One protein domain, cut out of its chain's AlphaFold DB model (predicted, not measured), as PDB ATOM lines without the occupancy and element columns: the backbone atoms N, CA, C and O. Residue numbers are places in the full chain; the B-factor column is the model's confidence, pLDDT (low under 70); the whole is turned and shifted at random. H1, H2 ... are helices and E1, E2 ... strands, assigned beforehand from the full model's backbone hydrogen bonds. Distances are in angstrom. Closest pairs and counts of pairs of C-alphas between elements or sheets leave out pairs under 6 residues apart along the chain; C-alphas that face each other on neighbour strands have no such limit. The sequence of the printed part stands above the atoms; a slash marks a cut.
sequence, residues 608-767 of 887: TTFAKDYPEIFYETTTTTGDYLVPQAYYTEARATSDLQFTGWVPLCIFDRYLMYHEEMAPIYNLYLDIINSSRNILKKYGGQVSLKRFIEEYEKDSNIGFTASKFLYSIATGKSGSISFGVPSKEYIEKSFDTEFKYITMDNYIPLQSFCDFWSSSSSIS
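This is residues 608 to 767 of the 887 residues of an uncharacterized protein of Neocallimastix californiae (UniProt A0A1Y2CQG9). Two helices, H4 and H6, run side by side in opposite directions along an elongated domain; the small sheet E1 and E2 packs through E2 on residues 675 to 683 of H4 towards one end, and the sheet E3, E4, E5 makes the other end, grazed by residues 713 to 717 of H6. At one end, E2 of the hairpin E1 and E2 packs on H4 and H5, and H2 packs on H5; at the other, H3 packs on the twisted sheet E3, E4, E5, and residues 735 to 740 stick out. The 160 printed residues have seven named helices and five named strands, in the order H1 H2 E1 E2 H3 E3 H4 H5 H6 E4 H7 E5, of mixed class, both sheets antiparallel. The whole is compact, with a radius of gyration of the C-alphas of 17.0 A and spans of 55 by 35 by 28 A.

The larger sheet runs E3, residues 659 to 661, E4, 724 to 729, and E5, 745 to 752, and is strongly twisted. N 660 and O 725 are 2.9 A apart, N 726 and O 751 2.8 A, both within hydrogen-bond range. E5 bends by 92 degrees at residue 748. H3, residues 654 to 658, is on this sheet at a height of 8.9 A, only just over E4, with 3 C-alphas falling on it. H6, residues 705 to 717, only grazes the sheet with residues 713 to 717. H4, residues 669 to 685, touches H6 at a shallow tilt of 34.9 degrees, only just short of steep, opposite ways; the closest C-alphas, of Ile 675 and Gly 706, are 3.7 A apart. With residues 678 to 682 alone H4 touches H5, residues 692 to 699, closest at the C-alphas of Ile 682 and Glu 698, 7.0 A. E1, residues 633 to 637, and E2, 644 to 649, form an antiparallel hairpin, with N 634 and O 648 2.8 A apart. The closest C-alphas of E2 and H5, those of Phe 646 and Leu 692, are 5.1 A apart. H5 touches H2, residues 615 to 621, closest at the C-alphas of Lys 693 and Thr 621, 6.0 A. H1, residues 609 to 613, touches H2 only at the corner, closest at the C-alphas of Ala 611 and Phe 618, 5.5 A. H7, residues 731 to 735, touches no helix. Every O i to N i+4 pair is within hydrogen-bond range in H1, H2, H4, H5, H6 and H7; H3 has 0 of 1, but 2 of 2 O i to N i+3 pairs.

H1 begins at C-alpha 609, (-1.056, 30.937, -36.144), and E5 ends at C-alpha 752, (19.949, 32.113, -25.952). From first to last C-alpha H4 measures 24.3 A, H6 18.1 A, E4 15.5 A and E2 14.6 A.

The C-alphas farthest apart, of Ala 640 and Asp 748, are 56.2 A apart. The printed part has no cut; the link from H2 to E1 is long, and residues 753 to 767 hold no named element. Residues 733 to 748 have pLDDT under 70.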
ATOM      1  N   THR A 608       2.276  32.978 -34.749       95.69
ATOM      2  CA  THR A 608       1.106  33.862 -34.886       95.69
ATOM      3  C   THR A 608       0.004  33.175 -35.703       95.69
ATOM      4  O   THR A 608      -0.551  33.725 -36.655       95.69
ATOM      5  N   THR A 609      -0.310  31.924 -35.341       92.06
ATOM      6  CA  THR A 609      -1.056  30.937 -36.144       92.06
ATOM      7  C   THR A 609      -2.328  31.474 -36.807       92.06
ATOM      8  O   THR A 609      -2.609  31.109 -37.946       92.06
ATOM      9  N   PHE A 610      -3.100  32.339 -36.142       94.56
ATOM     10  CA  PHE A 610      -4.326  32.904 -36.723       94.56
ATOM     11  C   PHE A 610      -4.047  33.945 -37.815       94.56
ATOM     12  O   PHE A 610      -4.601  33.823 -38.905       94.56
ATOM     13  N   ALA A 611      -3.150  34.903 -37.561       94.94
ATOM     14  CA  ALA A 611      -2.706  35.883 -38.553       94.94
ATOM     15  C   ALA A 611      -2.017  35.212 -39.756       94.94
ATOM     16  O   ALA A 611      -2.168  35.656 -40.890       94.94
ATOM     17  N   LYS A 612      -1.280  34.121 -39.511       92.62
ATOM     18  CA  LYS A 612      -0.508  33.397 -40.528       92.62
ATOM     19  C   LYS A 612      -1.340  32.445 -41.390       92.62
ATOM     20  O   LYS A 612      -1.199  32.477 -42.609       92.62
ATOM     21  N   ASP A 613      -2.165  31.583 -40.790       92.94
ATOM     22  CA  ASP A 613      -2.961  30.605 -41.553       92.94
ATOM     23  C   ASP A 613      -4.230  31.244 -42.161       92.94
ATOM     24  O   ASP A 613      -4.660  30.816 -43.232       92.94
ATOM     25  N   TYR A 614      -4.840  32.244 -41.501       95.06
ATOM     26  CA  TYR A 614      -6.123  32.849 -41.907       95.06
ATOM     27  C   TYR A 614      -6.188  34.374 -41.648       95.06
ATOM     28  O   TYR A 614      -7.064  34.823 -40.899       95.06
ATOM     29  N   PRO A 615      -5.311  35.185 -42.279       95.12
ATOM     30  CA  PRO A 615      -5.214  36.631 -42.039       95.12
ATOM     31  C   PRO A 615      -6.551  37.365 -42.180       95.12
ATOM     32  O   PRO A 615      -6.896  38.154 -41.309       95.12
ATOM     33  N   GLU A 616      -7.341  37.058 -43.215       95.31
ATOM     34  CA  GLU A 616      -8.654  37.680 -43.454       95.31
ATOM     35  C   GLU A 616      -9.594  37.521 -42.245       95.31
ATOM     36  O   GLU A 616     -10.134  38.494 -41.724       95.31
ATOM     37  N   ILE A 617      -9.742  36.288 -41.740       95.94
ATOM     38  CA  ILE A 617     -10.608  35.988 -40.589       95.94
ATOM     39  C   ILE A 617     -10.030  36.618 -39.318       95.94
ATOM     40  O   ILE A 617     -10.792  37.101 -38.480       95.94
ATOM     41  N   PHE A 618      -8.704  36.609 -39.161       96.44
ATOM     42  CA  PHE A 618      -8.044  37.193 -37.999       96.44
ATOM     43  C   PHE A 618      -8.241  38.712 -37.941       96.44
ATOM     44  O   PHE A 618      -8.775  39.199 -36.949       96.44
ATOM     45  N   TYR A 619      -7.914  39.455 -39.000       95.75
ATOM     46  CA  TYR A 619      -8.021  40.917 -39.013       95.75
ATOM     47  C   TYR A 619      -9.473  41.434 -39.074       95.75
ATOM     48  O   TYR A 619      -9.741  42.523 -38.578       95.75
ATOM     49  N   GLU A 620     -10.433  40.653 -39.589       96.56
ATOM     50  CA  GLU A 620     -11.874  40.978 -39.518       96.56
ATOM     51  C   GLU A 620     -12.495  40.705 -38.130       96.56
ATOM     52  O   GLU A 620     -13.625  41.122 -37.856       96.56
ATOM     53  N   THR A 621     -11.790  39.976 -37.255       96.44
ATOM     54  CA  THR A 621     -12.313  39.516 -35.955       96.44
ATOM     55  C   THR A 621     -11.557  40.069 -34.751       96.44
ATOM     56  O   THR A 621     -12.172  40.265 -33.701       96.44
ATOM     57  N   THR A 622     -10.243  40.268 -34.862       96.50
ATOM     58  CA  THR A 622      -9.406  40.602 -33.713       96.50
ATOM     59  C   THR A 622      -9.785  41.958 -33.128       96.50
ATOM     60  O   THR A 622     -10.007  42.953 -33.815       96.50
ATOM     61  N   THR A 623      -9.848  41.979 -31.808       93.88
ATOM     62  CA  THR A 623     -10.093  43.153 -30.972       93.88
ATOM     63  C   THR A 623      -8.790  43.835 -30.549       93.88
ATOM     64  O   THR A 623      -8.804  44.783 -29.764       93.88
ATOM     65  N   THR A 624      -7.651  43.343 -31.049       92.25
ATOM     66  CA  THR A 624      -6.315  43.619 -30.520       92.25
ATOM     67  C   THR A 624      -5.454  44.386 -31.523       92.25
ATOM     68  O   THR A 624      -5.582  44.232 -32.733       92.25
ATOM     69  N   THR A 625      -4.553  45.234 -31.023       86.81
ATOM     70  CA  THR A 625      -3.686  46.086 -31.858       86.81
ATOM     71  C   THR A 625      -2.311  45.464 -32.132       86.81
ATOM     72  O   THR A 625      -1.339  46.194 -32.330       86.81
ATOM     73  N   GLY A 626      -2.184  44.137 -32.064       86.94
ATOM     74  CA  GLY A 626      -0.919  43.435 -32.270       86.94
ATOM     75  C   GLY A 626      -1.014  41.937 -31.991       86.94
ATOM     76  O   GLY A 626      -1.852  41.493 -31.210       86.94
ATOM     77  N   ASP A 627      -0.134  41.177 -32.640       92.88
ATOM     78  CA  ASP A 627      -0.148  39.716 -32.623       92.88
ATOM     79  C   ASP A 627       0.193  39.094 -31.255       92.88
ATOM     80  O   ASP A 627       0.701  39.736 -30.332       92.88
ATOM     81  N   TYR A 628      -0.087  37.795 -31.140       96.38
ATOM     82  CA  TYR A 628       0.160  36.986 -29.951       96.38
ATOM     83  C   TYR A 628       0.527  35.543 -30.334       96.38
ATOM     84  O   TYR A 628       0.092  35.046 -31.374       96.38
ATOM     85  N   LEU A 629       1.325  34.858 -29.503       97.00
ATOM     86  CA  LEU A 629       1.817  33.509 -29.814       97.00
ATOM     87  C   LEU A 629       0.904  32.409 -29.276       97.00
ATOM     88  O   LEU A 629       0.459  32.420 -28.125       97.00
ATOM     89  N   VAL A 630       0.654  31.423 -30.127       97.12
ATOM     90  CA  VAL A 630      -0.133  30.220 -29.857       97.12
ATOM     91  C   VAL A 630       0.522  29.019 -30.553       97.12
ATOM     92  O   VAL A 630       1.346  29.213 -31.446       97.12
ATOM     93  N   PRO A 631       0.189  27.769 -30.182       96.00
ATOM     94  CA  PRO A 631       0.604  26.607 -30.961       96.00
ATOM     95  C   PRO A 631       0.003  26.636 -32.378       96.00
ATOM     96  O   PRO A 631      -0.947  27.379 -32.655       96.00
ATOM     97  N   GLN A 632       0.461  25.757 -33.270       93.50
ATOM     98  CA  GLN A 632      -0.286  25.477 -34.502       93.50
ATOM     99  C   GLN A 632      -1.682  24.900 -34.179       93.50
ATOM    100  O   GLN A 632      -1.861  24.148 -33.219       93.50
ATOM    101  N   ALA A 633      -2.694  25.233 -34.983       94.62
ATOM    102  CA  ALA A 633      -4.092  24.889 -34.731       94.62
ATOM    103  C   ALA A 633      -4.640  23.784 -35.657       94.62
ATOM    104  O   ALA A 633      -4.305  23.679 -36.843       94.62
ATOM    105  N   TYR A 634      -5.554  22.983 -35.105       94.25
ATOM    106  CA  TYR A 634      -6.383  22.041 -35.850       94.25
ATOM    107  C   TYR A 634      -7.698  22.703 -36.265       94.25
ATOM    108  O   TYR A 634      -8.525  23.080 -35.424       94.25
ATOM    109  N   TYR A 635      -7.918  22.766 -37.575       94.25
ATOM    110  CA  TYR A 635      -9.121  23.323 -38.184       94.25
ATOM    111  C   TYR A 635      -9.858  22.266 -39.011       94.25
ATOM    112  O   TYR A 635      -9.232  21.372 -39.585       94.25
ATOM    113  N   THR A 636     -11.178  22.394 -39.116       94.06
ATOM    114  CA  THR A 636     -12.033  21.569 -39.981       94.06
ATOM    115  C   THR A 636     -13.093  22.430 -40.654       94.06
ATOM    116  O   THR A 636     -13.746  23.223 -39.979       94.06
ATOM    117  N   GLU A 637     -13.319  22.243 -41.950       91.75
ATOM    118  CA  GLU A 637     -14.393  22.929 -42.672       91.75
ATOM    119  C   GLU A 637     -15.766  22.288 -42.392       91.75
ATOM    120  O   GLU A 637     -15.942  21.063 -42.451       91.75
ATOM    121  N   ALA A 638     -16.768  23.114 -42.099       86.06
ATOM    122  CA  ALA A 638     -18.137  22.676 -41.887       86.06
ATOM    123  C   ALA A 638     -18.866  22.448 -43.222       86.06
ATOM    124  O   ALA A 638     -19.378  23.384 -43.830       86.06
ATOM    125  N   ARG A 639     -19.017  21.177 -43.627       83.94
ATOM    126  CA  ARG A 639     -19.678  20.723 -44.880       83.94
ATOM    127  C   ARG A 639     -21.037  21.356 -45.239       83.94
ATOM    128  O   ARG A 639     -21.492  21.177 -46.361       83.94
ATOM    129  N   ALA A 640     -21.730  21.985 -44.289       81.56
ATOM    130  CA  ALA A 640     -23.048  22.591 -44.490       81.56
ATOM    131  C   ALA A 640     -23.015  24.118 -44.696       81.56
ATOM    132  O   ALA A 640     -24.025  24.681 -45.112       81.56
ATOM    133  N   THR A 641     -21.900  24.783 -44.379       84.38
ATOM    134  CA  THR A 641     -21.783  26.255 -44.375       84.38
ATOM    135  C   THR A 641     -20.452  26.778 -44.918       84.38
ATOM    136  O   THR A 641     -20.297  27.987 -45.047       84.38
ATOM    137  N   SER A 642     -19.483  25.903 -45.216       87.75
ATOM    138  CA  SER A 642     -18.068  26.241 -45.472       87.75
ATOM    139  C   SER A 642     -17.378  27.028 -44.339       87.75
ATOM    140  O   SER A 642     -16.257  27.502 -44.499       87.75
ATOM    141  N   ASP A 643     -17.997  27.120 -43.149       92.44
ATOM    142  CA  ASP A 643     -17.368  27.756 -41.988       92.44
ATOM    143  C   ASP A 643     -16.122  26.975 -41.567       92.44
ATOM    144  O   ASP A 643     -16.189  25.787 -41.228       92.44
ATOM    145  N   LEU A 644     -14.990  27.666 -41.484       95.94
ATOM    146  CA  LEU A 644     -13.794  27.136 -40.851       95.94
ATOM    147  C   LEU A 644     -14.017  27.019 -39.336       95.94
ATOM    148  O   LEU A 644     -14.253  28.019 -38.653       95.94
ATOM    149  N   GLN A 645     -13.912  25.808 -38.791       96.38
ATOM    150  CA  GLN A 645     -14.061  25.548 -37.359       96.38
ATOM    151  C   GLN A 645     -12.721  25.217 -36.707       96.38
ATOM    152  O   GLN A 645     -12.000  24.334 -37.162       96.38
ATOM    153  N   PHE A 646     -12.413  25.902 -35.608       97.25
ATOM    154  CA  PHE A 646     -11.330  25.560 -34.699       97.25
ATOM    155  C   PHE A 646     -11.742  24.366 -33.823       97.25
ATOM    156  O   PHE A 646     -12.845  24.329 -33.265       97.25
ATOM    157  N   THR A 647     -10.844  23.387 -33.691       96.19
ATOM    158  CA  THR A 647     -11.109  22.109 -32.997       96.19
ATOM    159  C   THR A 647     -10.099  21.780 -31.892       96.19
ATOM    160  O   THR A 647     -10.353  20.907 -31.058       96.19
ATOM    161  N   GLY A 648      -8.969  22.488 -31.842       96.00
ATOM    162  CA  GLY A 648      -7.903  22.271 -30.870       96.00
ATOM    163  C   GLY A 648      -6.542  22.734 -31.378       96.00
ATOM    164  O   GLY A 648      -6.433  23.359 -32.429       96.00
ATOM    165  N   TRP A 649      -5.505  22.384 -30.626       96.00
ATOM    166  CA  TRP A 649      -4.113  22.726 -30.912       96.00
ATOM    167  C   TRP A 649      -3.308  21.469 -31.233       96.00
ATOM    168  O   TRP A 649      -3.555  20.414 -30.641       96.00
ATOM    169  N   VAL A 650      -2.336  21.602 -32.132       93.69
ATOM    170  CA  VAL A 650      -1.232  20.653 -32.292       93.69
ATOM    171  C   VAL A 650      -0.410  20.691 -30.997       93.69
ATOM    172  O   VAL A 650      -0.123  21.790 -30.510       93.69
ATOM    173  N   PRO A 651      -0.045  19.545 -30.395       94.44
ATOM    174  CA  PRO A 651       0.837  19.553 -29.235       94.44
ATOM    175  C   PRO A 651       2.211  20.109 -29.617       94.44
ATOM    176  O   PRO A 651       2.726  19.777 -30.685       94.44
ATOM    177  N   LEU A 652       2.801  20.935 -28.752       94.25
ATOM    178  CA  LEU A 652       4.115  21.543 -28.990       94.25
ATOM    179  C   LEU A 652       5.220  20.498 -29.213       94.25
ATOM    180  O   LEU A 652       5.095  19.349 -28.781       94.25
ATOM    181  N   CYS A 653       6.303  20.897 -29.877       94.94
ATOM    182  CA  CYS A 653       7.450  20.032 -30.131       94.94
ATOM    183  C   CYS A 653       8.137  19.633 -28.812       94.94
ATOM    184  O   CYS A 653       8.095  20.369 -27.827       94.94
ATOM    185  N   ILE A 654       8.831  18.493 -28.777       95.19
ATOM    186  CA  ILE A 654       9.684  18.128 -27.634       95.19
ATOM    187  C   ILE A 654      10.778  19.178 -27.357       95.19
ATOM    188  O   ILE A 654      11.145  19.371 -26.203       95.19
ATOM    189  N   PHE A 655      11.232  19.920 -28.372       96.31
ATOM    190  CA  PHE A 655      12.095  21.098 -28.212       96.31
ATOM    191  C   PHE A 655      11.452  22.173 -27.316       96.31
ATOM    192  O   PHE A 655      12.099  22.688 -26.403       96.31
ATOM    193  N   ASP A 656      10.154  22.443 -27.497       95.56
ATOM    194  CA  ASP A 656       9.423  23.485 -26.765       95.56
ATOM    195  C   ASP A 656       9.318  23.211 -25.251       95.56
ATOM    196  O   ASP A 656       9.134  24.145 -24.468       95.56
ATOM    197  N   ARG A 657       9.474  21.949 -24.814       92.50
ATOM    198  CA  ARG A 657       9.514  21.557 -23.389       92.50
ATOM    199  C   ARG A 657      10.649  22.248 -22.631       92.50
ATOM    200  O   ARG A 657      10.488  22.531 -21.447       92.50
ATOM    201  N   TYR A 658      11.768  22.512 -23.303       93.25
ATOM    202  CA  TYR A 658      13.003  23.043 -22.715       93.25
ATOM    203  C   TYR A 658      13.153  24.558 -22.888       93.25
ATOM    204  O   TYR A 658      14.164  25.130 -22.484       93.25
ATOM    205  N   LEU A 659      12.138  25.229 -23.435       94.50
ATOM    206  CA  LEU A 659      12.104  26.683 -23.518       94.50
ATOM    207  C   LEU A 659      11.805  27.309 -22.156       94.50
ATOM    208  O   LEU A 659      10.860  26.925 -21.458       94.50
ATOM    209  N   MET A 660      12.571  28.338 -21.817       93.19
ATOM    210  CA  MET A 660      12.361  29.154 -20.631       93.19
ATOM    211  C   MET A 660      12.485  30.642 -20.946       93.19
ATOM    212  O   MET A 660      13.231  31.060 -21.834       93.19
ATOM    213  N   TYR A 661      11.738  31.430 -20.185       93.12
ATOM    214  CA  TYR A 661      11.883  32.872 -20.117       93.12
ATOM    215  C   TYR A 661      13.164  33.164 -19.333       93.12
ATOM    216  O   TYR A 661      13.296  32.737 -18.183       93.12
ATOM    217  N   HIS A 662      14.141  33.786 -19.990       88.62
ATOM    218  CA  HIS A 662      15.527  33.813 -19.525       88.62
ATOM    219  C   HIS A 662      15.697  34.623 -18.235       88.62
ATOM    220  O   HIS A 662      16.347  34.170 -17.298       88.62
ATOM    221  N   GLU A 663      15.054  35.782 -18.155       88.00
ATOM    222  CA  GLU A 663      15.214  36.760 -17.079       88.00
ATOM    223  C   GLU A 663      14.661  36.260 -15.728       88.00
ATOM    224  O   GLU A 663      15.024  36.781 -14.675       88.00
ATOM    225  N   GLU A 664      13.827  35.215 -15.751       86.44
ATOM    226  CA  GLU A 664      13.290  34.524 -14.568       86.44
ATOM    227  C   GLU A 664      13.767  33.067 -14.447       86.44
ATOM    228  O   GLU A 664      13.485  32.406 -13.446       86.44
ATOM    229  N   MET A 665      14.450  32.551 -15.477       85.62
ATOM    230  CA  MET A 665      14.774  31.131 -15.682       85.62
ATOM    231  C   MET A 665      13.548  30.211 -15.510       85.62
ATOM    232  O   MET A 665      13.630  29.096 -14.988       85.62
ATOM    233  N   ALA A 666      12.381  30.700 -15.946       87.06
ATOM    234  CA  ALA A 666      11.075  30.086 -15.714       87.06
ATOM    235  C   ALA A 666      10.570  29.337 -16.965       87.06
ATOM    236  O   ALA A 666      10.562  29.910 -18.058       87.06
ATOM    237  N   PRO A 667      10.109  28.075 -16.853       89.75
ATOM    238  CA  PRO A 667       9.752  27.268 -18.018       89.75
ATOM    239  C   PRO A 667       8.475  27.768 -18.713       89.75
ATOM    240  O   PRO A 667       7.412  27.916 -18.101       89.75
ATOM    241  N   ILE A 668       8.562  27.964 -20.030       92.62
ATOM    242  CA  ILE A 668       7.499  28.552 -20.862       92.62
ATOM    243  C   ILE A 668       6.293  27.619 -21.029       92.62
ATOM    244  O   ILE A 668       5.187  28.088 -21.305       92.62
ATOM    245  N   TYR A 669       6.435  26.312 -20.778       90.31
ATOM    246  CA  TYR A 669       5.306  25.381 -20.878       90.31
ATOM    247  C   TYR A 669       4.152  25.706 -19.908       90.31
ATOM    248  O   TYR A 669       3.019  25.297 -20.158       90.31
ATOM    249  N   ASN A 670       4.381  26.481 -18.843       90.50
ATOM    250  CA  ASN A 670       3.294  26.972 -17.988       90.50
ATOM    251  C   ASN A 670       2.325  27.884 -18.769       90.50
ATOM    252  O   ASN A 670       1.109  27.723 -18.664       90.50
ATOM    253  N   LEU A 671       2.847  28.750 -19.649       95.25
ATOM    254  CA  LEU A 671       2.046  29.590 -20.550       95.25
ATOM    255  C   LEU A 671       1.246  28.725 -21.541       95.25
ATOM    256  O   LEU A 671       0.064  28.973 -21.781       95.25
ATOM    257  N   TYR A 672       1.854  27.650 -22.058       95.00
ATOM    258  CA  TYR A 672       1.166  26.649 -22.884       95.00
ATOM    259  C   TYR A 672      -0.002  25.985 -22.143       95.00
ATOM    260  O   TYR A 672      -1.082  25.843 -22.718       95.00
ATOM    261  N   LEU A 673       0.154  25.625 -20.865       94.44
ATOM    262  CA  LEU A 673      -0.937  25.039 -20.082       94.44
ATOM    263  C   LEU A 673      -2.130  26.000 -19.945       94.44
ATOM    264  O   LEU A 673      -3.271  25.558 -20.111       94.44
ATOM    265  N   ASP A 674      -1.901  27.297 -19.731       97.25
ATOM    266  CA  ASP A 674      -2.969  28.306 -19.677       97.25
ATOM    267  C   ASP A 674      -3.673  28.504 -21.028       97.25
ATOM    268  O   ASP A 674      -4.912  28.528 -21.087       97.25
ATOM    269  N   ILE A 675      -2.910  28.560 -22.126       97.44
ATOM    270  CA  ILE A 675      -3.416  28.607 -23.510       97.44
ATOM    271  C   ILE A 675      -4.316  27.394 -23.785       97.44
ATOM    272  O   ILE A 675      -5.487  27.533 -24.165       97.44
ATOM    273  N   ILE A 676      -3.803  26.189 -23.532       96.06
ATOM    274  CA  ILE A 676      -4.501  24.923 -23.754       96.06
ATOM    275  C   ILE A 676      -5.761  24.818 -22.887       96.06
ATOM    276  O   ILE A 676      -6.825  24.452 -23.396       96.06
ATOM    277  N   ASN A 677      -5.688  25.135 -21.595       96.75
ATOM    278  CA  ASN A 677      -6.820  24.986 -20.677       96.75
ATOM    279  C   ASN A 677      -7.932  26.005 -20.958       96.75
ATOM    280  O   ASN A 677      -9.110  25.635 -20.972       96.75
ATOM    281  N   SER A 678      -7.581  27.250 -21.283       97.75
ATOM    282  CA  SER A 678      -8.548  28.273 -21.704       97.75
ATOM    283  C   SER A 678      -9.260  27.865 -22.997       97.75
ATOM    284  O   SER A 678     -10.490  27.885 -23.078       97.75
ATOM    285  N   SER A 679      -8.506  27.355 -23.971       97.50
ATOM    286  CA  SER A 679      -9.041  26.869 -25.249       97.50
ATOM    287  C   SER A 679      -9.941  25.641 -25.088       97.50
ATOM    288  O   SER A 679     -11.016  25.570 -25.686       97.50
ATOM    289  N   ARG A 680      -9.561  24.690 -24.220       96.94
ATOM    290  CA  ARG A 680     -10.394  23.535 -23.836       96.94
ATOM    291  C   ARG A 680     -11.717  23.981 -23.204       96.94
ATOM    292  O   ARG A 680     -12.743  23.354 -23.465       96.94
ATOM    293  N   ASN A 681     -11.722  25.058 -22.415       97.94
ATOM    294  CA  ASN A 681     -12.941  25.614 -21.822       97.94
ATOM    295  C   ASN A 681     -13.859  26.271 -22.870       97.94
ATOM    296  O   ASN A 681     -15.069  26.033 -22.829       97.94
ATOM    297  N   ILE A 682     -13.308  27.005 -23.846       98.12
ATOM    298  CA  ILE A 682     -14.071  27.546 -24.989       98.12
ATOM    299  C   ILE A 682     -14.680  26.401 -25.811       98.12
ATOM    300  O   ILE A 682     -15.896  26.352 -25.987       98.12
ATOM    301  N   LEU A 683     -13.875  25.421 -26.235       97.62
ATOM    302  CA  LEU A 683     -14.357  24.261 -26.995       97.62
ATOM    303  C   LEU A 683     -15.463  23.505 -26.241       97.62
ATOM    304  O   LEU A 683     -16.496  23.178 -26.819       97.62
ATOM    305  N   LYS A 684     -15.301  23.283 -24.931       97.50
ATOM    306  CA  LYS A 684     -16.308  22.636 -24.073       97.50
ATOM    307  C   LYS A 684     -17.624  23.422 -23.996       97.50
ATOM    308  O   LYS A 684     -18.683  22.799 -23.978       97.50
ATOM    309  N   LYS A 685     -17.573  24.760 -23.972       97.75
ATOM    310  CA  LYS A 685     -18.751  25.649 -24.008       97.75
ATOM    311  C   LYS A 685     -19.527  25.536 -25.330       97.75
ATOM    312  O   LYS A 685     -20.747  25.660 -25.307       97.75
ATOM    313  N   TYR A 686     -18.844  25.251 -26.440       96.94
ATOM    314  CA  TYR A 686     -19.434  25.138 -27.783       96.94
ATOM    315  C   TYR A 686     -19.615  23.693 -28.293       96.94
ATOM    316  O   TYR A 686     -19.971  23.480 -29.445       96.94
ATOM    317  N   GLY A 687     -19.447  22.683 -27.431       95.31
ATOM    318  CA  GLY A 687     -19.741  21.278 -27.759       95.31
ATOM    319  C   GLY A 687     -18.580  20.473 -28.360       95.31
ATOM    320  O   GLY A 687     -18.772  19.311 -28.706       95.31
ATOM    321  N   GLY A 688     -17.375  21.044 -28.421       93.38
ATOM    322  CA  GLY A 688     -16.138  20.378 -28.859       93.38
ATOM    323  C   GLY A 688     -15.485  20.979 -30.106       93.38
ATOM    324  O   GLY A 688     -14.356  20.612 -30.410       93.38
ATOM    325  N   GLN A 689     -16.164  21.906 -30.782       93.44
ATOM    326  CA  GLN A 689     -15.712  22.646 -31.967       93.44
ATOM    327  C   GLN A 689     -16.436  24.002 -32.013       93.44
ATOM    328  O   GLN A 689     -17.496  24.152 -31.404       93.44
ATOM    329  N   VAL A 690     -15.876  25.000 -32.696       96.69
ATOM    330  CA  VAL A 690     -16.457  26.353 -32.818       96.69
ATOM    331  C   VAL A 690     -15.923  27.028 -34.086       96.69
ATOM    332  O   VAL A 690     -14.803  26.729 -34.488       96.69
ATOM    333  N   SER A 691     -16.677  27.917 -34.744       97.31
ATOM    334  CA  SER A 691     -16.153  28.679 -35.894       97.31
ATOM    335  C   SER A 691     -14.935  29.519 -35.486       97.31
ATOM    336  O   SER A 691     -14.900  30.035 -34.369       97.31
ATOM    337  N   LEU A 692     -13.927  29.657 -36.358       97.44
ATOM    338  CA  LEU A 692     -12.661  30.323 -36.009       97.44
ATOM    339  C   LEU A 692     -12.892  31.756 -35.514       97.44
ATOM    340  O   LEU A 692     -12.399  32.115 -34.448       97.44
ATOM    341  N   LYS A 693     -13.730  32.522 -36.220       97.44
ATOM    342  CA  LYS A 693     -14.185  33.848 -35.788       97.44
ATOM    343  C   LYS A 693     -14.688  33.834 -34.339       97.44
ATOM    344  O   LYS A 693     -14.170  34.539 -33.477       97.44
ATOM    345  N   ARG A 694     -15.619  32.929 -34.019       97.75
ATOM    346  CA  ARG A 694     -16.168  32.828 -32.661       97.75
ATOM    347  C   ARG A 694     -15.181  32.262 -31.632       97.75
ATOM    348  O   ARG A 694     -15.365  32.498 -30.439       97.75
ATOM    349  N   PHE A 695     -14.144  31.535 -32.056       98.06
ATOM    350  CA  PHE A 695     -13.034  31.182 -31.174       98.06
ATOM    351  C   PHE A 695     -12.240  32.427 -30.785       98.06
ATOM    352  O   PHE A 695     -12.092  32.671 -29.594       98.06
ATOM    353  N   ILE A 696     -11.791  33.223 -31.761       98.00
ATOM    354  CA  ILE A 696     -10.992  34.440 -31.546       98.00
ATOM    355  C   ILE A 696     -11.757  35.419 -30.635       98.00
ATOM    356  O   ILE A 696     -11.245  35.782 -29.578       98.00
ATOM    357  N   GLU A 697     -13.035  35.700 -30.932       97.69
ATOM    358  CA  GLU A 697     -13.929  36.531 -30.097       97.69
ATOM    359  C   GLU A 697     -14.046  36.076 -28.626       97.69
ATOM    360  O   GLU A 697     -14.359  36.875 -27.746       97.69
ATOM    361  N   GLU A 698     -13.901  34.778 -28.342       98.00
ATOM    362  CA  GLU A 698     -13.984  34.203 -26.990       98.00
ATOM    363  C   GLU A 698     -12.596  33.979 -26.363       98.00
ATOM    364  O   GLU A 698     -12.485  33.882 -25.138       98.00
ATOM    365  N   TYR A 699     -11.547  33.930 -27.186       98.19
ATOM    366  CA  TYR A 699     -10.155  33.820 -26.776       98.19
ATOM    367  C   TYR A 699      -9.632  35.169 -26.279       98.19
ATOM    368  O   TYR A 699      -9.187  35.255 -25.142       98.19
ATOM    369  N   GLU A 700      -9.786  36.232 -27.068       97.75
ATOM    370  CA  GLU A 700      -9.192  37.558 -26.824       97.75
ATOM    371  C   GLU A 700      -9.810  38.366 -25.666       97.75
ATOM    372  O   GLU A 700      -9.390  39.481 -25.377       97.75
ATOM    373  N   LYS A 701     -10.809  37.829 -24.963       96.69
ATOM    374  CA  LYS A 701     -11.436  38.527 -23.830       96.69
ATOM    375  C   LYS A 701     -10.440  38.700 -22.685       96.69
ATOM    376  O   LYS A 701      -9.841  37.723 -22.250       96.69
ATOM    377  N   ASP A 702     -10.370  39.879 -22.070       88.62
ATOM    378  CA  ASP A 702      -9.419  40.174 -20.977       88.62
ATOM    379  C   ASP A 702      -9.626  39.372 -19.676       88.62
ATOM    380  O   ASP A 702      -8.879  39.533 -18.709       88.62
ATOM    381  N   SER A 703     -10.651  38.520 -19.608       93.62
ATOM    382  CA  SER A 703     -10.835  37.514 -18.553       93.62
ATOM    383  C   SER A 703     -10.181  36.158 -18.870       93.62
ATOM    384  O   SER A 703     -10.262  35.238 -18.056       93.62
ATOM    385  N   ASN A 704      -9.552  36.012 -20.038       96.81
ATOM    386  CA  ASN A 704      -8.947  34.782 -20.527       96.81
ATOM    387  C   ASN A 704      -7.440  34.750 -20.218       96.81
ATOM    388  O   ASN A 704      -6.637  35.477 -20.810       96.81
ATOM    389  N   ILE A 705      -7.049  33.876 -19.285       97.50
ATOM    390  CA  ILE A 705      -5.645  33.717 -18.887       97.50
ATOM    391  C   ILE A 705      -4.771  33.206 -20.042       97.50
ATOM    392  O   ILE A 705      -3.676  33.722 -20.229       97.50
ATOM    393  N   GLY A 706      -5.280  32.301 -20.885       97.69
ATOM    394  CA  GLY A 706      -4.557  31.774 -22.043       97.69
ATOM    395  C   GLY A 706      -4.201  32.845 -23.072       97.69
ATOM    396  O   GLY A 706      -3.057  32.925 -23.501       97.69
ATOM    397  N   PHE A 707      -5.132  33.738 -23.409       98.06
ATOM    398  CA  PHE A 707      -4.826  34.883 -24.276       98.06
ATOM    399  C   PHE A 707      -3.832  35.860 -23.632       98.06
ATOM    400  O   PHE A 707      -2.952  36.398 -24.306       98.06
ATOM    401  N   THR A 708      -3.920  36.063 -22.317       97.50
ATOM    402  CA  THR A 708      -2.963  36.918 -21.601       97.50
ATOM    403  C   THR A 708      -1.556  36.295 -21.603       97.50
ATOM    404  O   THR A 708      -0.577  36.999 -21.846       97.50
ATOM    405  N   ALA A 709      -1.460  34.969 -21.455       97.69
ATOM    406  CA  ALA A 709      -0.232  34.191 -21.613       97.69
ATOM    407  C   ALA A 709       0.311  34.232 -23.056       97.69
ATOM    408  O   ALA A 709       1.506  34.436 -23.241       97.69
ATOM    409  N   SER A 710      -0.547  34.138 -24.082       97.88
ATOM    410  CA  SER A 710      -0.166  34.303 -25.496       97.88
ATOM    411  C   SER A 710       0.443  35.676 -25.807       97.88
ATOM    412  O   SER A 710       1.410  35.759 -26.568       97.88
ATOM    413  N   LYS A 711      -0.101  36.755 -25.224       97.12
ATOM    414  CA  LYS A 711       0.451  38.116 -25.364       97.12
ATOM    415  C   LYS A 711       1.813  38.254 -24.681       97.12
ATOM    416  O   LYS A 711       2.725  38.831 -25.264       97.12
ATOM    417  N   PHE A 712       1.962  37.704 -23.474       96.56
ATOM    418  CA  PHE A 712       3.236  37.721 -22.749       96.56
ATOM    419  C   PHE A 712       4.316  36.882 -23.450       96.56
ATOM    420  O   PHE A 712       5.441  37.339 -23.625       96.56
ATOM    421  N   LEU A 713       3.957  35.697 -23.952       96.56
ATOM    422  CA  LEU A 713       4.862  34.858 -24.735       96.56
ATOM    423  C   LEU A 713       5.358  35.578 -26.001       96.56
ATOM    424  O   LEU A 713       6.544  35.523 -26.312       96.56
ATOM    425  N   TYR A 714       4.479  36.307 -26.696       96.50
ATOM    426  CA  TYR A 714       4.880  37.149 -27.827       96.50
ATOM    427  C   TYR A 714       5.850  38.263 -27.407       96.50
ATOM    428  O   TYR A 714       6.818  38.533 -28.117       96.50
ATOM    429  N   SER A 715       5.637  38.914 -26.259       95.31
ATOM    430  CA  SER A 715       6.501  40.020 -25.833       95.31
ATOM    431  C   SER A 715       7.902  39.566 -25.404       95.31
ATOM    432  O   SER A 715       8.863  40.272 -25.703       95.31
ATOM    433  N   ILE A 716       8.068  38.372 -24.821       94.31
ATOM    434  CA  ILE A 716       9.404  37.792 -24.560       94.31
ATOM    435  C   ILE A 716      10.042  37.174 -25.823       94.31
ATOM    436  O   ILE A 716      11.257  37.222 -25.993       94.31
ATOM    437  N   ALA A 717       9.250  36.667 -26.774       94.19
ATOM    438  CA  ALA A 717       9.760  36.162 -28.057       94.19
ATOM    439  C   ALA A 717      10.249  37.269 -29.015       94.19
ATOM    440  O   ALA A 717      11.050  37.011 -29.915       94.19
ATOM    441  N   THR A 718       9.767  38.501 -28.823       93.25
ATOM    442  CA  THR A 718      10.104  39.687 -29.635       93.25
ATOM    443  C   THR A 718      10.999  40.695 -28.900       93.25
ATOM    444  O   THR A 718      11.063  41.868 -29.267       93.25
ATOM    445  N   GLY A 719      11.683  40.271 -27.829       89.38
ATOM    446  CA  GLY A 719      12.628  41.116 -27.086       89.38
ATOM    447  C   GLY A 719      11.998  42.259 -26.272       89.38
ATOM    448  O   GLY A 719      12.723  43.022 -25.641       89.38
ATOM    449  N   LYS A 720      10.663  42.413 -26.275       90.62
ATOM    450  CA  LYS A 720       9.938  43.537 -25.639       90.62
ATOM    451  C   LYS A 720       9.886  43.447 -24.119       90.62
ATOM    452  O   LYS A 720       9.729  44.466 -23.449       90.62
ATOM    453  N   SER A 721       9.928  42.232 -23.584       89.81
ATOM    454  CA  SER A 721       9.788  41.951 -22.150       89.81
ATOM    455  C   SER A 721      10.929  41.096 -21.601       89.81
ATOM    456  O   SER A 721      10.766  40.515 -20.542       89.81
ATOM    457  N   GLY A 722      12.048  40.998 -22.320       90.12
ATOM    458  CA  GLY A 722      13.094  40.002 -22.084       90.12
ATOM    459  C   GLY A 722      13.168  39.006 -23.241       90.12
ATOM    460  O   GLY A 722      12.758  39.336 -24.356       90.12
ATOM    461  N   SER A 723      13.700  37.814 -22.994       91.19
ATOM    462  CA  SER A 723      14.178  36.892 -24.021       91.19
ATOM    463  C   SER A 723      13.876  35.421 -23.712       91.19
ATOM    464  O   SER A 723      13.514  35.035 -22.599       91.19
ATOM    465  N   ILE A 724      14.001  34.570 -24.732       94.00
ATOM    466  CA  ILE A 724      13.777  33.125 -24.618       94.00
ATOM    467  C   ILE A 724      15.114  32.399 -24.767       94.00
ATOM    468  O   ILE A 724      15.876  32.652 -25.700       94.00
ATOM    469  N   SER A 725      15.376  31.464 -23.858       94.88
ATOM    470  CA  SER A 725      16.518  30.552 -23.921       94.88
ATOM    471  C   SER A 725      16.058  29.096 -23.906       94.88
ATOM    472  O   SER A 725      15.026  28.761 -23.324       94.88
ATOM    473  N   PHE A 726      16.861  28.216 -24.496       95.12
ATOM    474  CA  PHE A 726      16.778  26.780 -24.259       95.12
ATOM    475  C   PHE A 726      17.530  26.461 -22.960       95.12
ATOM    476  O   PHE A 726      18.729  26.729 -22.850       95.12
ATOM    477  N   GLY A 727      16.838  25.916 -21.962       92.12
ATOM    478  CA  GLY A 727      17.443  25.460 -20.713       92.12
ATOM    479  C   GLY A 727      18.017  24.057 -20.870       92.12
ATOM    480  O   GLY A 727      17.270  23.102 -21.084       92.12
ATOM    481  N   VAL A 728      19.338  23.919 -20.742       88.62
ATOM    482  CA  VAL A 728      20.011  22.617 -20.805       88.62
ATOM    483  C   VAL A 728      19.989  22.003 -19.399       88.62
ATOM    484  O   VAL A 728      20.598  22.553 -18.477       88.62
ATOM    485  N   PRO A 729      19.278  20.883 -19.182       82.00
ATOM    486  CA  PRO A 729      19.202  20.262 -17.870       82.00
ATOM    487  C   PRO A 729      20.517  19.555 -17.518       82.00
ATOM    488  O   PRO A 729      21.314  19.194 -18.386       82.00
ATOM    489  N   SER A 730      20.742  19.314 -16.225       78.00
ATOM    490  CA  SER A 730      21.951  18.622 -15.766       78.00
ATOM    491  C   SER A 730      22.093  17.214 -16.373       78.00
ATOM    492  O   SER A 730      21.105  16.532 -16.647       78.00
ATOM    493  N   LYS A 731      23.335  16.723 -16.523       73.62
ATOM    494  CA  LYS A 731      23.598  15.346 -16.997       73.62
ATOM    495  C   LYS A 731      22.857  14.289 -16.170       73.62
ATOM    496  O   LYS A 731      22.307  13.349 -16.728       73.62
ATOM    497  N   GLU A 732      22.764  14.507 -14.858       70.38
ATOM    498  CA  GLU A 732      22.010  13.653 -13.936       70.38
ATOM    499  C   GLU A 732      20.508  13.585 -14.270       70.38
ATOM    500  O   GLU A 732      19.901  12.539 -14.064       70.38
ATOM    501  N   TYR A 733      19.907  14.655 -14.801       69.44
ATOM    502  CA  TYR A 733      18.521  14.646 -15.283       69.44
ATOM    503  C   TYR A 733      18.386  13.886 -16.608       69.44
ATOM    504  O   TYR A 733      17.526  13.016 -16.726       69.44
ATOM    505  N   ILE A 734      19.275  14.156 -17.573       67.88
ATOM    506  CA  ILE A 734      19.295  13.482 -18.886       67.88
ATOM    507  C   ILE A 734      19.436  11.957 -18.713       67.88
ATOM    508  O   ILE A 734      18.750  11.185 -19.380       67.88
ATOM    509  N   GLU A 735      20.269  11.511 -17.770       68.62
ATOM    510  CA  GLU A 735      20.487  10.091 -17.459       68.62
ATOM    511  C   GLU A 735      19.341   9.433 -16.660       68.62
ATOM    512  O   GLU A 735      19.230   8.206 -16.656       68.62
ATOM    513  N   LYS A 736      18.470  10.206 -15.989       60.44
ATOM    514  CA  LYS A 736      17.411   9.699 -15.084       60.44
ATOM    515  C   LYS A 736      15.989   9.734 -15.664       60.44
ATOM    516  O   LYS A 736      15.017   9.676 -14.913       60.44
ATOM    517  N   SER A 737      15.886   9.696 -16.993       53.12
ATOM    518  CA  SER A 737      14.648   9.655 -17.786       53.12
ATOM    519  C   SER A 737      13.846  10.961 -17.862       53.12
ATOM    520  O   SER A 737      13.747  11.741 -16.913       53.12
ATOM    521  N   PHE A 738      13.144  11.104 -18.994       58.59
ATOM    522  CA  PHE A 738      12.061  12.063 -19.241       58.59
ATOM    523  C   PHE A 738      10.946  12.038 -18.174       58.59
ATOM    524  O   PHE A 738      10.139  12.972 -18.132       58.59
ATOM    525  N   ASP A 739      10.900  10.983 -17.348       52.47
ATOM    526  CA  ASP A 739       9.907  10.713 -16.302       52.47
ATOM    527  C   ASP A 739      10.046  11.562 -15.021       52.47
ATOM    528  O   ASP A 739       9.270  11.390 -14.080       52.47
ATOM    529  N   THR A 740      11.027  12.462 -14.937       52.31
ATOM    530  CA  THR A 740      11.198  13.337 -13.767       52.31
ATOM    531  C   THR A 740      10.709  14.762 -14.037       52.31
ATOM    532  O   THR A 740      10.876  15.301 -15.135       52.31
ATOM    533  N   GLU A 741      10.080  15.382 -13.029       56.31
ATOM    534  CA  GLU A 741       9.620  16.778 -13.088       56.31
ATOM    535  C   GLU A 741      10.752  17.739 -13.476       56.31
ATOM    536  O   GLU A 741      11.929  17.468 -13.238       56.31
ATOM    537  N   PHE A 742      10.388  18.883 -14.055       57.06
ATOM    538  CA  PHE A 742      11.298  19.825 -14.714       57.06
ATOM    539  C   PHE A 742      12.106  20.690 -13.722       57.06
ATOM    540  O   PHE A 742      11.980  21.908 -13.648       57.06
ATOM    541  N   LYS A 743      12.902  20.012 -12.896       54.59
ATOM    542  CA  LYS A 743      13.364  20.453 -11.570       54.59
ATOM    543  C   LYS A 743      14.865  20.785 -11.516       54.59
ATOM    544  O   LYS A 743      15.380  21.100 -10.449       54.59
ATOM    545  N   TYR A 744      15.565  20.679 -12.653       54.19
ATOM    546  CA  TYR A 744      17.035  20.651 -12.728       54.19
ATOM    547  C   TYR A 744      17.644  21.392 -13.938       54.19
ATOM    548  O   TYR A 744      18.711  21.002 -14.422       54.19
ATOM    549  N   ILE A 745      17.009  22.467 -14.421       60.62
ATOM    550  CA  ILE A 745      17.751  23.490 -15.180       60.62
ATOM    551  C   ILE A 745      18.555  24.302 -14.162       60.62
ATOM    552  O   ILE A 745      18.001  24.861 -13.216       60.62
ATOM    553  N   THR A 746      19.872  24.327 -14.326       59.09
ATOM    554  CA  THR A 746      20.787  25.135 -13.508       59.09
ATOM    555  C   THR A 746      20.993  26.502 -14.148       59.09
ATOM    556  O   THR A 746      21.107  26.568 -15.371       59.09
ATOM    557  N   MET A 747      21.152  27.552 -13.334       62.09
ATOM    558  CA  MET A 747      21.452  28.925 -13.783       62.09
ATOM    559  C   MET A 747      22.565  28.999 -14.844       62.09
ATOM    560  O   MET A 747      22.498  29.811 -15.760       62.09
ATOM    561  N   ASP A 748      23.560  28.119 -14.738       68.69
ATOM    562  CA  ASP A 748      24.789  28.147 -15.535       68.69
ATOM    563  C   ASP A 748      24.670  27.487 -16.927       68.69
ATOM    564  O   ASP A 748      25.628  27.522 -17.694       68.69
ATOM    565  N   ASN A 749      23.534  26.851 -17.256       81.62
ATOM    566  CA  ASN A 749      23.372  26.018 -18.458       81.62
ATOM    567  C   ASN A 749      22.145  26.439 -19.292       81.62
ATOM    568  O   ASN A 749      21.083  25.813 -19.242       81.62
ATOM    569  N   TYR A 750      22.301  27.497 -20.086       89.94
ATOM    570  CA  TYR A 750      21.286  27.971 -21.028       89.94
ATOM    571  C   TYR A 750      21.897  28.395 -22.363       89.94
ATOM    572  O   TYR A 750      23.077  28.728 -22.444       89.94
ATOM    573  N   ILE A 751      21.069  28.385 -23.406       93.56
ATOM    574  CA  ILE A 751      21.446  28.755 -24.770       93.56
ATOM    575  C   ILE A 751      20.441  29.809 -25.254       93.56
ATOM    576  O   ILE A 751      19.256  29.481 -25.373       93.56
ATOM    577  N   PRO A 752      20.857  31.063 -25.504       93.38
ATOM    578  CA  PRO A 752      19.949  32.113 -25.952       93.38
ATOM    579  C   PRO A 752      19.473  31.844 -27.382       93.38
ATOM    580  O   PRO A 752      20.263  31.525 -28.276       93.38
ATOM    581  N   LEU A 753      18.166  31.980 -27.596       95.38
ATOM    582  CA  LEU A 753      17.520  31.724 -28.880       95.38
ATOM    583  C   LEU A 753      17.196  33.036 -29.599       95.38
ATOM    584  O   LEU A 753      17.097  34.097 -28.983       95.38
ATOM    585  N   GLN A 754      17.017  32.971 -30.917       93.44
ATOM    586  CA  GLN A 754      16.790  34.163 -31.721       93.44
ATOM    587  C   GLN A 754      15.473  34.860 -31.350       93.44
ATOM    588  O   GLN A 754      14.384  34.305 -31.509       93.44
ATOM    589  N   SER A 755      15.582  36.129 -30.966       89.00
ATOM    590  CA  SER A 755      14.492  37.113 -30.926       89.00
ATOM    591  C   SER A 755      14.799  38.262 -31.889       89.00
ATOM    592  O   SER A 755      15.970  38.609 -32.044       89.00
ATOM    593  N   PHE A 756      13.788  38.890 -32.495       83.50
ATOM    594  CA  PHE A 756      13.959  40.173 -33.196       83.50
ATOM    595  C   PHE A 756      13.236  41.264 -32.434       83.50
ATOM    596  O   PHE A 756      12.167  41.043 -31.869       83.50
ATOM    597  N   CYS A 757      13.833  42.445 -32.424       83.00
ATOM    598  CA  CYS A 757      13.430  43.508 -31.526       83.00
ATOM    599  C   CYS A 757      12.125  44.101 -32.053       83.00
ATOM    600  O   CYS A 757      12.059  44.573 -33.185       83.00
ATOM    601  N   ASP A 758      11.082  43.976 -31.243       84.19
ATOM    602  CA  ASP A 758       9.688  44.264 -31.557       84.19
ATOM    603  C   ASP A 758       8.993  43.372 -32.613       84.19
ATOM    604  O   ASP A 758       7.779  43.518 -32.809       84.19
ATOM    605  N   PHE A 759       9.697  42.414 -33.235       88.31
ATOM    606  CA  PHE A 759       9.249  41.674 -34.425       88.31
ATOM    607  C   PHE A 759       9.243  40.144 -34.241       88.31
ATOM    608  O   PHE A 759      10.209  39.556 -33.759       88.31
ATOM    609  N   TRP A 760       8.163  39.482 -34.671       93.00
ATOM    610  CA  TRP A 760       8.086  38.020 -34.760       93.00
ATOM    611  C   TRP A 760       8.397  37.549 -36.180       93.00
ATOM    612  O   TRP A 760       7.797  38.025 -37.143       93.00
ATOM    613  N   SER A 761       9.282  36.561 -36.310       91.38
ATOM    614  CA  SER A 761       9.582  35.916 -37.588       91.38
ATOM    615  C   SER A 761       9.360  34.412 -37.469       91.38
ATOM    616  O   SER A 761      10.183  33.691 -36.910       91.38
ATOM    617  N   SER A 762       8.239  33.928 -38.007       86.31
ATOM    618  CA  SER A 762       7.792  32.532 -37.851       86.31
ATOM    619  C   SER A 762       8.724  31.458 -38.430       86.31
ATOM    620  O   SER A 762       8.584  30.283 -38.110       86.31
ATOM    621  N   SER A 763       9.665  31.842 -39.292       82.88
ATOM    622  CA  SER A 763      10.710  30.972 -39.848       82.88
ATOM    623  C   SER A 763      12.038  31.109 -39.098       82.88
ATOM    624  O   SER A 763      13.086  30.801 -39.657       82.88
ATOM    625  N   SER A 764      12.034  31.680 -37.890       88.12
ATOM    626  CA  SER A 764      13.257  32.165 -37.259       88.12
ATOM    627  C   SER A 764      13.212  32.210 -35.735       88.12
ATOM    628  O   SER A 764      13.989  31.514 -35.081       88.12
ATOM    629  N   SER A 765      12.316  33.025 -35.179       90.69
ATOM    630  CA  SER A 765      12.218  33.305 -33.752       90.69
ATOM    631  C   SER A 765      12.018  32.011 -32.962       90.69
ATOM    632  O   SER A 765      11.221  31.167 -33.364       90.69
ATOM    633  N   ILE A 766      12.734  31.855 -31.843       92.50
ATOM    634  CA  ILE A 766      12.758  30.652 -30.981       92.50
ATOM    635  C   ILE A 766      13.370  29.397 -31.645       92.50
ATOM    636  O   ILE A 766      14.112  28.672 -30.993       92.50
ATOM    637  N   SER A 767      13.142  29.136 -32.933       93.62
ATOM    638  CA  SER A 767      13.640  27.938 -33.643       93.62
ATOM    639  C   SER A 767      15.141  27.957 -33.990       93.62
ATOM    640  O   SER A 767      15.606  27.070 -34.699       93.62
TER     641      SER A 767